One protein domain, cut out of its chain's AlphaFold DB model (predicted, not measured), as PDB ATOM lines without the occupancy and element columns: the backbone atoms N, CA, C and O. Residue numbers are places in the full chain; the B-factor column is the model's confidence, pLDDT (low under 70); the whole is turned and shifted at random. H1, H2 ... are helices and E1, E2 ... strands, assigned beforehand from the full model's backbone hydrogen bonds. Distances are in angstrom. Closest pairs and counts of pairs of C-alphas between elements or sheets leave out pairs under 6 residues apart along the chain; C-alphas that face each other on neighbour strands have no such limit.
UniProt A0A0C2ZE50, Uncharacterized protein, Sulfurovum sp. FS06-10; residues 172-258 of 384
ATOM      1  N   LEU A 172     232.022 149.994 165.495       68.94
ATOM      2  CA  LEU A 172     232.275 150.568 164.191       68.94
ATOM      3  C   LEU A 172     233.666 151.179 164.216       68.94
ATOM      4  O   LEU A 172     233.883 152.235 164.812       68.94
ATOM      5  N   PHE A 173     234.610 150.513 163.570       70.50
ATOM      6  CA  PHE A 173     235.934 151.075 163.340       70.50
ATOM      7  C   PHE A 173     235.867 152.021 162.145       70.50
ATOM      8  O   PHE A 173     235.376 151.641 161.081       70.50
ATOM      9  N   HIS A 174     236.358 153.246 162.305       63.72
ATOM     10  CA  HIS A 174     236.428 154.221 161.220       63.72
ATOM     11  C   HIS A 174     237.693 155.070 161.303       63.72
ATOM     12  O   HIS A 174     238.333 155.215 162.347       63.72
ATOM     13  N   THR A 175     238.072 155.609 160.150       61.38
ATOM     14  CA  THR A 175     239.174 156.559 159.993       61.38
ATOM     15  C   THR A 175     238.615 157.919 159.601       61.38
ATOM     16  O   THR A 175     237.571 157.994 158.957       61.38
ATOM     17  N   ASN A 176     239.317 158.998 159.957       63.34
ATOM     18  CA  ASN A 176     238.938 160.377 159.613       63.34
ATOM     19  C   ASN A 176     237.541 160.794 160.112       63.34
ATOM     20  O   ASN A 176     236.896 161.632 159.492       63.34
ATOM     21  N   ASN A 177     237.070 160.212 161.218       63.38
ATOM     22  CA  ASN A 177     235.723 160.428 161.757       63.38
ATOM     23  C   ASN A 177     234.577 160.058 160.791       63.38
ATOM     24  O   ASN A 177     233.451 160.510 161.001       63.38
ATOM     25  N   ASN A 178     234.818 159.224 159.767       67.69
ATOM     26  CA  ASN A 178     233.769 158.764 158.854       67.69
ATOM     27  C   ASN A 178     232.939 157.624 159.472       67.69
ATOM     28  O   ASN A 178     232.985 156.470 159.046       67.69
ATOM     29  N   CYS A 179     232.206 157.949 160.534       75.69
ATOM     30  CA  CYS A 179     231.381 156.984 161.252       75.69
ATOM     31  C   CYS A 179     230.182 156.511 160.413       75.69
ATOM     32  O   CYS A 179     229.768 155.359 160.539       75.69
ATOM     33  N   PHE A 180     229.658 157.373 159.533       73.88
ATOM     34  CA  PHE A 180     228.501 157.069 158.692       73.88
ATOM     35  C   PHE A 180     228.788 155.890 157.758       73.88
ATOM     36  O   PHE A 180     228.071 154.894 157.804       73.88
ATOM     37  N   GLU A 181     229.892 155.928 157.006       72.62
ATOM     38  CA  GLU A 181     230.290 154.833 156.111       72.62
ATOM     39  C   GLU A 181     230.449 153.497 156.859       72.62
ATOM     40  O   GLU A 181     229.999 152.445 156.395       72.62
ATOM     41  N   SER A 182     231.067 153.521 158.043       71.94
ATOM     42  CA  SER A 182     231.228 152.314 158.857       71.94
ATOM     43  C   SER A 182     229.900 151.796 159.407       71.94
ATOM     44  O   SER A 182     229.704 150.582 159.453       71.94
ATOM     45  N   PHE A 183     228.971 152.682 159.776       74.88
ATOM     46  CA  PHE A 183     227.631 152.292 160.214       74.88
ATOM     47  C   PHE A 183     226.803 151.694 159.071       74.88
ATOM     48  O   PHE A 183     226.145 150.675 159.260       74.88
ATOM     49  N   GLN A 184     226.905 152.246 157.859       70.50
ATOM     50  CA  GLN A 184     226.256 151.681 156.671       70.50
ATOM     51  C   GLN A 184     226.718 150.245 156.398       70.50
ATOM     52  O   GLN A 184     225.896 149.360 156.171       70.50
ATOM     53  N   LYS A 185     228.033 149.992 156.458       68.31
ATOM     54  CA  LYS A 185     228.601 148.642 156.293       68.31
ATOM     55  C   LYS A 185     228.144 147.683 157.395       68.31
ATOM     56  O   LYS A 185     227.983 146.493 157.137       68.31
ATOM     57  N   PHE A 186     227.948 148.195 158.609       70.50
ATOM     58  CA  PHE A 186     227.498 147.409 159.755       70.50
ATOM     59  C   PHE A 186     226.061 146.891 159.612       70.50
ATOM     60  O   PHE A 186     225.810 145.753 159.988       70.50
ATOM     61  N   LEU A 187     225.147 147.661 159.016       67.12
ATOM     62  CA  LEU A 187     223.736 147.270 158.859       67.12
ATOM     63  C   LEU A 187     223.498 146.112 157.866       67.12
ATOM     64  O   LEU A 187     222.387 145.600 157.791       67.12
ATOM     65  N   GLN A 188     224.520 145.692 157.112       55.69
ATOM     66  CA  GLN A 188     224.559 144.495 156.250       55.69
ATOM     67  C   GLN A 188     223.418 144.281 155.218       55.69
ATOM     68  O   GLN A 188     223.459 143.272 154.520       55.69
ATOM     69  N   ILE A 189     222.442 145.188 155.031       50.75
ATOM     70  CA  ILE A 189     221.298 144.977 154.114       50.75
ATOM     71  C   ILE A 189     220.872 146.265 153.371       50.75
ATOM     72  O   ILE A 189     220.509 147.236 154.025       50.75
ATOM     73  N   LEU A 190     220.876 146.187 152.020       50.78
ATOM     74  CA  LEU A 190     220.119 146.908 150.952       50.78
ATOM     75  C   LEU A 190     219.918 148.453 151.034       50.78
ATOM     76  O   LEU A 190     220.159 149.078 152.060       50.78
ATOM     77  N   PRO A 191     219.627 149.147 149.907       49.38
ATOM     78  CA  PRO A 191     220.223 150.452 149.640       49.38
ATOM     79  C   PRO A 191     219.681 151.561 150.542       49.38
ATOM     80  O   PRO A 191     218.526 151.975 150.457       49.38
ATOM     81  N   ILE A 192     220.584 152.100 151.356       53.94
ATOM     82  CA  ILE A 192     220.363 153.315 152.132       53.94
ATOM     83  C   ILE A 192     220.231 154.495 151.154       53.94
ATOM     84  O   ILE A 192     220.988 154.558 150.174       53.94
ATOM     85  N   PRO A 193     219.298 155.440 151.391       61.84
ATOM     86  CA  PRO A 193     219.189 156.651 150.597       61.84
ATOM     87  C   PRO A 193     220.558 157.313 150.463       61.84
ATOM     88  O   PRO A 193     221.283 157.470 151.446       61.84
ATOM     89  N   ARG A 194     220.937 157.683 149.239       63.62
ATOM     90  CA  ARG A 194     222.220 158.343 148.965       63.62
ATOM     91  C   ARG A 194     222.142 159.804 149.412       63.62
ATOM     92  O   ARG A 194     222.085 160.692 148.570       63.62
ATOM     93  N   VAL A 195     222.104 160.039 150.725       67.94
ATOM     94  CA  VAL A 195     221.948 161.371 151.336       67.94
ATOM     95  C   VAL A 195     223.051 162.325 150.866       67.94
ATOM     96  O   VAL A 195     222.762 163.485 150.592       67.94
ATOM     97  N   TYR A 196     224.268 161.819 150.625       66.12
ATOM     98  CA  TYR A 196     225.367 162.591 150.032       66.12
ATOM     99  C   TYR A 196     225.045 163.234 148.665       66.12
ATOM    100  O   TYR A 196     225.751 164.145 148.243       66.12
ATOM    101  N   ARG A 197     224.025 162.744 147.939       70.19
ATOM    102  CA  ARG A 197     223.592 163.290 146.638       70.19
ATOM    103  C   ARG A 197     222.635 164.471 146.756       70.19
ATOM    104  O   ARG A 197     222.334 165.086 145.737       70.19
ATOM    105  N   LEU A 198     222.119 164.743 147.950       75.50
ATOM    106  CA  LEU A 198     221.345 165.948 148.216       75.50
ATOM    107  C   LEU A 198     222.292 167.147 148.344       75.50
ATOM    108  O   LEU A 198     223.491 166.986 148.594       75.50
ATOM    109  N   GLU A 199     221.755 168.357 148.186       74.81
ATOM    110  CA  GLU A 199     222.503 169.576 148.492       74.81
ATOM    111  C   GLU A 199     223.012 169.514 149.941       74.81
ATOM    112  O   GLU A 199     222.250 169.208 150.858       74.81
ATOM    113  N   ASP A 200     224.310 169.776 150.140       77.50
ATOM    114  CA  ASP A 200     224.966 169.732 151.457       77.50
ATOM    115  C   ASP A 200     224.963 168.335 152.135       77.50
ATOM    116  O   ASP A 200     224.920 168.183 153.357       77.50
ATOM    117  N   GLY A 201     225.041 167.275 151.323       69.38
ATOM    118  CA  GLY A 201     224.983 165.879 151.763       69.38
ATOM    119  C   GLY A 201     225.963 165.470 152.878       69.38
ATOM    120  O   GLY A 201     225.585 164.716 153.771       69.38
ATOM    121  N   ASN A 202     227.187 166.008 152.893       69.62
ATOM    122  CA  ASN A 202     228.168 165.720 153.954       69.62
ATOM    123  C   ASN A 202     227.698 166.214 155.335       69.62
ATOM    124  O   ASN A 202     227.925 165.560 156.354       69.62
ATOM    125  N   GLN A 203     227.049 167.377 155.379       75.69
ATOM    126  CA  GLN A 203     226.522 167.952 156.613       75.69
ATOM    127  C   GLN A 203     225.257 167.211 157.068       75.69
ATOM    128  O   GLN A 203     225.075 166.989 158.264       75.69
ATOM    129  N   LEU A 204     224.429 166.753 156.126       78.19
ATOM    130  CA  LEU A 204     223.286 165.886 156.416       78.19
ATOM    131  C   LEU A 204     223.713 164.562 157.060       78.19
ATOM    132  O   LEU A 204     223.129 164.153 158.060       78.19
ATOM    133  N   GLU A 205     224.747 163.904 156.529       77.12
ATOM    134  CA  GLU A 205     225.292 162.680 157.130       77.12
ATOM    135  C   GLU A 205     225.761 162.926 158.565       77.12
ATOM    136  O   GLU A 205     225.456 162.141 159.464       77.12
ATOM    137  N   LYS A 206     226.426 164.058 158.812       78.56
ATOM    138  CA  LYS A 206     226.837 164.455 160.160       78.56
ATOM    139  C   LYS A 206     225.639 164.627 161.101       78.56
ATOM    140  O   LYS A 206     225.660 164.081 162.201       78.56
ATOM    141  N   GLU A 207     224.587 165.319 160.666       80.88
ATOM    142  CA  GLU A 207     223.359 165.525 161.448       80.88
ATOM    143  C   GLU A 207     222.626 164.210 161.748       80.88
ATOM    144  O   GLU A 207     222.113 164.024 162.854       80.88
ATOM    145  N   ILE A 208     222.616 163.266 160.801       81.31
ATOM    146  CA  ILE A 208     222.057 161.920 161.004       81.31
ATOM    147  C   ILE A 208     222.841 161.185 162.093       81.31
ATOM    148  O   ILE A 208     222.246 160.613 163.007       81.31
ATOM    149  N   MET A 209     224.173 161.235 162.045       79.75
ATOM    150  CA  MET A 209     225.005 160.611 163.074       79.75
ATOM    151  C   MET A 209     224.821 161.279 164.439       79.75
ATOM    152  O   MET A 209     224.739 160.583 165.448       79.75
ATOM    153  N   GLU A 210     224.687 162.605 164.487       80.19
ATOM    154  CA  GLU A 210     224.366 163.336 165.716       80.19
ATOM    155  C   GLU A 210     223.002 162.923 166.288       80.19
ATOM    156  O   GLU A 210     222.898 162.733 167.498       80.19
ATOM    157  N   GLN A 211     221.980 162.703 165.453       82.75
ATOM    158  CA  GLN A 211     220.690 162.157 165.899       82.75
ATOM    159  C   GLN A 211     220.831 160.750 166.493       82.75
ATOM    160  O   GLN A 211     220.289 160.469 167.562       82.75
ATOM    161  N   LEU A 212     221.593 159.865 165.847       81.00
ATOM    162  CA  LEU A 212     221.837 158.511 166.358       81.00
ATOM    163  C   LEU A 212     222.617 158.520 167.682       81.00
ATOM    164  O   LEU A 212     222.369 157.679 168.550       81.00
ATOM    165  N   ILE A 213     223.526 159.482 167.863       79.69
ATOM    166  CA  ILE A 213     224.238 159.707 169.127       79.69
ATOM    167  C   ILE A 213     223.291 160.256 170.203       79.69
ATOM    168  O   ILE A 213     223.310 159.764 171.328       79.69
ATOM    169  N   GLN A 214     222.437 161.231 169.871       81.44
ATOM    170  CA  GLN A 214     221.435 161.798 170.788       81.44
ATOM    171  C   GLN A 214     220.447 160.737 171.283       81.44
ATOM    172  O   GLN A 214     220.088 160.727 172.457       81.44
ATOM    173  N   ASN A 215     220.073 159.800 170.413       81.06
ATOM    174  CA  ASN A 215     219.215 158.666 170.757       81.06
ATOM    175  C   ASN A 215     219.980 157.530 171.472       81.06
ATOM    176  O   ASN A 215     219.415 156.472 171.756       81.06
ATOM    177  N   GLU A 216     221.264 157.737 171.773       79.44
ATOM    178  CA  GLU A 216     222.213 156.802 172.394       79.44
ATOM    179  C   GLU A 216     222.324 155.443 171.681       79.44
ATOM    180  O   GLU A 216     222.682 154.438 172.297       79.44
ATOM    181  N   VAL A 217     222.015 155.408 170.383       78.50
ATOM    182  CA  VAL A 217     222.226 154.237 169.519       78.50
ATOM    183  C   VAL A 217     223.712 154.093 169.225       78.50
ATOM    184  O   VAL A 217     224.254 152.990 169.239       78.50
ATOM    185  N   LEU A 218     224.382 155.227 169.004       76.38
ATOM    186  CA  LEU A 218     225.823 155.306 168.829       76.38
ATOM    187  C   LEU A 218     226.466 156.021 170.011       76.38
ATOM    188  O   LEU A 218     226.075 157.120 170.392       76.38
ATOM    189  N   LYS A 219     227.508 155.411 170.567       73.06
ATOM    190  CA  LYS A 219     228.327 155.979 171.638       73.06
ATOM    191  C   LYS A 219     229.732 156.210 171.095       73.06
ATOM    192  O   LYS A 219     230.369 155.287 170.588       73.06
ATOM    193  N   SER A 220     230.222 157.445 171.155       66.00
ATOM    194  CA  SER A 220     231.593 157.761 170.746       66.00
ATOM    195  C   SER A 220     232.596 157.143 171.717       66.00
ATOM    196  O   SER A 220     232.415 157.244 172.929       66.00
ATOM    197  N   ALA A 221     233.665 156.550 171.192       65.44
ATOM    198  CA  ALA A 221     234.816 156.163 171.989       65.44
ATOM    199  C   ALA A 221     235.912 157.240 171.924       65.44
ATOM    200  O   ALA A 221     236.078 157.936 170.920       65.44
ATOM    201  N   ASN A 222     236.689 157.350 172.993       66.25
ATOM    202  CA  ASN A 222     237.809 158.266 173.118       66.25
ATOM    203  C   ASN A 222     239.076 157.639 172.525       66.25
ATOM    204  O   ASN A 222     239.637 156.689 173.072       66.25
ATOM    205  N   THR A 223     239.566 158.186 171.411       66.88
ATOM    206  CA  THR A 223     240.899 157.850 170.889       66.88
ATOM    207  C   THR A 223     241.969 158.556 171.717       66.88
ATOM    208  O   THR A 223     242.119 159.779 171.642       66.88
ATOM    209  N   LEU A 224     242.750 157.784 172.466       65.38
ATOM    210  CA  LEU A 224     243.832 158.290 173.311       65.38
ATOM    211  C   LEU A 224     245.184 158.314 172.590       65.38
ATOM    212  O   LEU A 224     246.024 159.170 172.863       65.38
ATOM    213  N   VAL A 225     245.397 157.368 171.672       67.12
ATOM    214  CA  VAL A 225     246.637 157.199 170.903       67.12
ATOM    215  C   VAL A 225     246.278 156.757 169.488       67.12
ATOM    216  O   VAL A 225     245.369 155.945 169.319       67.12
ATOM    217  N   GLY A 226     247.013 157.253 168.491       63.75
ATOM    218  CA  GLY A 226     246.867 156.835 167.097       63.75
ATOM    219  C   GLY A 226     245.846 157.658 166.311       63.75
ATOM    220  O   GLY A 226     245.512 158.788 166.676       63.75
ATOM    221  N   SER A 227     245.398 157.127 165.176       62.88
ATOM    222  CA  SER A 227     244.428 157.788 164.280       62.88
ATOM    223  C   SER A 227     243.113 157.030 164.141       62.88
ATOM    224  O   SER A 227     242.205 157.522 163.478       62.88
ATOM    225  N   LEU A 228     243.018 155.844 164.741       65.56
ATOM    226  CA  LEU A 228     241.819 155.024 164.704       65.56
ATOM    227  C   LEU A 228     240.751 155.589 165.642       65.56
ATOM    228  O   LEU A 228     241.040 155.919 166.795       65.56
ATOM    229  N   SER A 229     239.513 155.652 165.166       68.88
ATOM    230  CA  SER A 229     238.351 156.001 165.974       68.88
ATOM    231  C   SER A 229     237.356 154.851 165.964       68.88
ATOM    232  O   SER A 229     237.280 154.072 165.012       68.88
ATOM    233  N   ILE A 230     236.632 154.709 167.072       71.56
ATOM    234  CA  ILE A 230     235.622 153.668 167.240       71.56
ATOM    235  C   ILE A 230     234.334 154.329 167.705       71.56
ATOM    236  O   ILE A 230     234.347 155.237 168.537       71.56
ATOM    237  N   SER A 231     233.217 153.854 167.180       74.19
ATOM    238  CA  SER A 231     231.896 154.134 167.730       74.19
ATOM    239  C   SER A 231     231.268 152.823 168.169       74.19
ATOM    240  O   SER A 231     231.315 151.838 167.440       74.19
ATOM    241  N   CYS A 232     230.725 152.788 169.378       72.06
ATOM    242  CA  CYS A 232     230.026 151.625 169.898       72.06
ATOM    243  C   CYS A 232     228.545 151.712 169.532       72.06
ATOM    244  O   CYS A 232     227.924 152.752 169.744       72.06
ATOM    245  N   VAL A 233     227.990 150.627 169.006       72.56
ATOM    246  CA  VAL A 233     226.562 150.462 168.732       72.56
ATOM    247  C   VAL A 233     225.910 149.816 169.945       72.56
ATOM    248  O   VAL A 233     226.369 148.777 170.427       72.56
ATOM    249  N   ASP A 234     224.834 150.419 170.436       72.75
ATOM    250  CA  ASP A 234     223.995 149.814 171.460       72.75
ATOM    251  C   ASP A 234     223.053 148.793 170.813       72.75
ATOM    252  O   ASP A 234     221.979 149.138 170.321       72.75
ATOM    253  N   ILE A 235     223.477 147.525 170.787       71.00
ATOM    254  CA  ILE A 235     222.714 146.428 170.170       71.00
ATOM    255  C   ILE A 235     221.316 146.296 170.797       71.00
ATOM    256  O   ILE A 235     220.384 145.904 170.114       71.00
ATOM    257  N   ALA A 236     221.115 146.669 172.064       70.44
ATOM    258  CA  ALA A 236     219.791 146.581 172.682       70.44
ATOM    259  C   ALA A 236     218.788 147.606 172.119       70.44
ATOM    260  O   ALA A 236     217.583 147.445 172.305       70.44
ATOM    261  N   LYS A 237     219.274 148.666 171.456       72.19
ATOM    262  CA  LYS A 237     218.442 149.662 170.762       72.19
ATOM    263  C   LYS A 237     218.231 149.344 169.282       72.19
ATOM    264  O   LYS A 237     217.455 150.036 168.626       72.19
ATOM    265  N   LEU A 238     218.926 148.335 168.762       70.75
ATOM    266  CA  LEU A 238     218.663 147.782 167.442       70.75
ATOM    267  C   LEU A 238     217.318 147.041 167.476       70.75
ATOM    268  O   LEU A 238     216.922 146.495 168.506       70.75
ATOM    269  N   SER A 239     216.570 147.109 166.381       64.94
ATOM    270  CA  SER A 239     215.225 146.520 166.291       64.94
ATOM    271  C   SER A 239     215.269 145.334 165.336       64.94
ATOM    272  O   SER A 239     216.234 145.189 164.600       64.94
ATOM    273  N   ASP A 240     214.207 144.532 165.235       63.28
ATOM    274  CA  ASP A 240     214.155 143.472 164.208       63.28
ATOM    275  C   ASP A 240     214.373 144.023 162.777       63.28
ATOM    276  O   ASP A 240     214.725 143.284 161.859       63.28
ATOM    277  N   ASN A 241     214.169 145.335 162.584       68.31
ATOM    278  CA  ASN A 241     214.462 146.066 161.360       68.31
ATOM    279  C   ASN A 241     215.418 147.243 161.622       68.31
ATOM    280  O   ASN A 241     215.000 148.399 161.697       68.31
ATOM    281  N   ASP A 242     216.716 146.967 161.715       68.25
ATOM    282  CA  ASP A 242     217.756 147.979 161.970       68.25
ATOM    283  C   ASP A 242     217.775 149.139 160.965       68.25
ATOM    284  O   ASP A 242     218.138 150.270 161.302       68.25
ATOM    285  N   TYR A 243     217.297 148.901 159.742       70.88
ATOM    286  CA  TYR A 243     217.132 149.949 158.740       70.88
ATOM    287  C   TYR A 243     216.066 150.980 159.134       70.88
ATOM    288  O   TYR A 243     216.211 152.161 158.813       70.88
ATOM    289  N   ALA A 244     215.006 150.574 159.839       72.75
ATOM    290  CA  ALA A 244     213.964 151.494 160.291       72.75
ATOM    291  C   ALA A 244     214.552 152.595 161.179       72.75
ATOM    292  O   ALA A 244     214.213 153.759 161.005       72.75
ATOM    293  N   LEU A 245     215.504 152.245 162.041       76.25
ATOM    294  CA  LEU A 245     216.148 153.184 162.948       76.25
ATOM    295  C   LEU A 245     216.970 154.244 162.197       76.25
ATOM    296  O   LEU A 245     216.855 155.438 162.480       76.25
ATOM    297  N   LEU A 246     217.760 153.832 161.198       76.00
ATOM    298  CA  LEU A 246     218.501 154.772 160.350       76.00
ATOM    299  C   LEU A 246     217.555 155.623 159.493       76.00
ATOM    300  O   LEU A 246     217.741 156.834 159.379       76.00
ATOM    301  N   ARG A 247     216.526 155.006 158.902       77.62
ATOM    302  CA  ARG A 247     215.501 155.702 158.119       77.62
ATOM    303  C   ARG A 247     214.812 156.774 158.955       77.62
ATOM    304  O   ARG A 247     214.635 157.885 158.471       77.62
ATOM    305  N   ASP A 248     214.430 156.457 160.182       82.50
ATOM    306  CA  ASP A 248     213.714 157.384 161.050       82.50
ATOM    307  C   ASP A 248     214.625 158.557 161.451       82.50
ATOM    308  O   ASP A 248     214.188 159.705 161.412       82.50
ATOM    309  N   ALA A 249     215.918 158.308 161.696       83.75
ATOM    310  CA  ALA A 249     216.903 159.377 161.878       83.75
ATOM    311  C   ALA A 249     217.033 160.278 160.633       83.75
ATOM    312  O   ALA A 249     217.040 161.502 160.763       83.75
ATOM    313  N   ILE A 250     217.075 159.697 159.427       83.00
ATOM    314  CA  ILE A 250     217.090 160.447 158.158       83.00
ATOM    315  C   ILE A 250     215.830 161.307 158.023       83.00
ATOM    316  O   ILE A 250     215.931 162.494 157.722       83.00
ATOM    317  N   VAL A 251     214.650 160.729 158.259       84.62
ATOM    318  CA  VAL A 251     213.366 161.439 158.168       84.62
ATOM    319  C   VAL A 251     213.346 162.625 159.127       84.62
ATOM    320  O   VAL A 251     213.045 163.729 158.691       84.62
ATOM    321  N   VAL A 252     213.759 162.439 160.384       87.25
ATOM    322  CA  VAL A 252     213.817 163.522 161.379       87.25
ATOM    323  C   VAL A 252     214.734 164.665 160.930       87.25
ATOM    324  O   VAL A 252     214.381 165.834 161.086       87.25
ATOM    325  N   VAL A 253     215.913 164.359 160.377       86.44
ATOM    326  CA  VAL A 253     216.848 165.385 159.882       86.44
ATOM    327  C   VAL A 253     216.272 166.126 158.674       86.44
ATOM    328  O   VAL A 253     216.325 167.354 158.620       86.44
ATOM    329  N   LEU A 254     215.675 165.403 157.725       85.94
ATOM    330  CA  LEU A 254     215.071 165.999 156.533       85.94
ATOM    331  C   LEU A 254     213.841 166.856 156.884       85.94
ATOM    332  O   LEU A 254     213.719 167.975 156.391       85.94
ATOM    333  N   GLU A 255     212.971 166.401 157.785       87.56
ATOM    334  CA  GLU A 255     211.810 167.173 158.250       87.56
ATOM    335  C   GLU A 255     212.231 168.485 158.929       87.56
ATOM    336  O   GLU A 255     211.644 169.534 158.656       87.56
ATOM    337  N   LYS A 256     213.311 168.477 159.729       87.00
ATOM    338  CA  LYS A 256     213.889 169.704 160.315       87.00
ATOM    339  C   LYS A 256     214.360 170.710 159.262       87.00
ATOM    340  O   LYS A 256     214.360 171.908 159.532       87.00
ATOM    341  N   ARG A 257     214.740 170.241 158.072       81.88
ATOM    342  CA  ARG A 257     215.135 171.080 156.929       81.88
ATOM    343  C   ARG A 257     213.966 171.437 156.001       81.88
ATOM    344  O   ARG A 257     214.188 172.031 154.951       81.88
ATOM    345  N   GLY A 258     212.730 171.112 156.382       82.06
ATOM    346  CA  GLY A 258     211.522 171.484 155.645       82.06
ATOM    347  C   GLY A 258     211.096 170.495 154.557       82.06
ATOM    348  O   GLY A 258     210.160 170.789 153.814       82.06
TER     349      GLY A 258
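What this domain is: This is residues 172 to 258 of the 384 residues of an uncharacterized protein of Sulfurovum sp. FS06-10 (UniProt A0A0C2ZE50). A small three-stranded sheet has two helices on one face, H1 lying over E1 and H2 standing up over E2, while a third helix, H3, packs on H2 and is not on the sheet. At the other end E2 runs on into E3, and the chain then turns back into E4. The printed part has 87 residues, in the order E1 H1 H2 E2 E3 E4 H3; the sheet, E1 - E4 - E2, is antiparallel and the class is mixed, helices and strands. It is compact, with a radius of gyration of the C-alphas of 12.9 A and spans of 40 by 31 by 24 A.

Where its parts are: E1, residues 172 to 175, begins at C-alpha 172 (232.275, 150.568, 164.191). H1 is residues 179 to 186 and H2 residues 201 to 214, 19.8 A long. E2 is residues 218 to 220, E3 residues 222 to 225, and E4 residues 228 to 233, 16.4 A. H3, residues 242 to 256, 22.1 A, ends at C-alpha 256 (213.889, 169.704, 160.315).

How they stand to each other: E1 and E4 are antiparallel, with N 172 and O 231 2.8 A apart, within hydrogen-bond range. E4 and E2 are antiparallel, with N 219 and O 232 at 2.8 A. E3 pairs with no named strand. Two layers, helices on one face of a sheet, are formed by H1 and H2 on E1 E4 E2. E1, H1 H2, E2 form a split strand-helix-strand unit, two same-way strands with E4 between them, its crossover right-handed. H1 and H2 touch, about perpendicular at 76 degrees, closest at the C-alphas of Phe 180 and Met 209, 6.6 A; H2 does so with residues 205 to 209 alone. H2 and H3 touch at a steep tilt of 66 degrees, opposite ways, closest at the C-alphas of Ile 208 and Ala 249, 5.8 A. Each O i to N i+4 pair is within hydrogen-bond range in H1 and H2, and 10 of 11 in H3.

The domain as a whole: The C-alphas farthest apart, Val 225 and Gly 258, are 40.9 A from each other. The printed part has no cut, and the link from H1 to H2 is long, 14 residues. The mean pLDDT of the printed part is 72.2, with 33 residues under 70, among them 187 to 196 and 220 to 229.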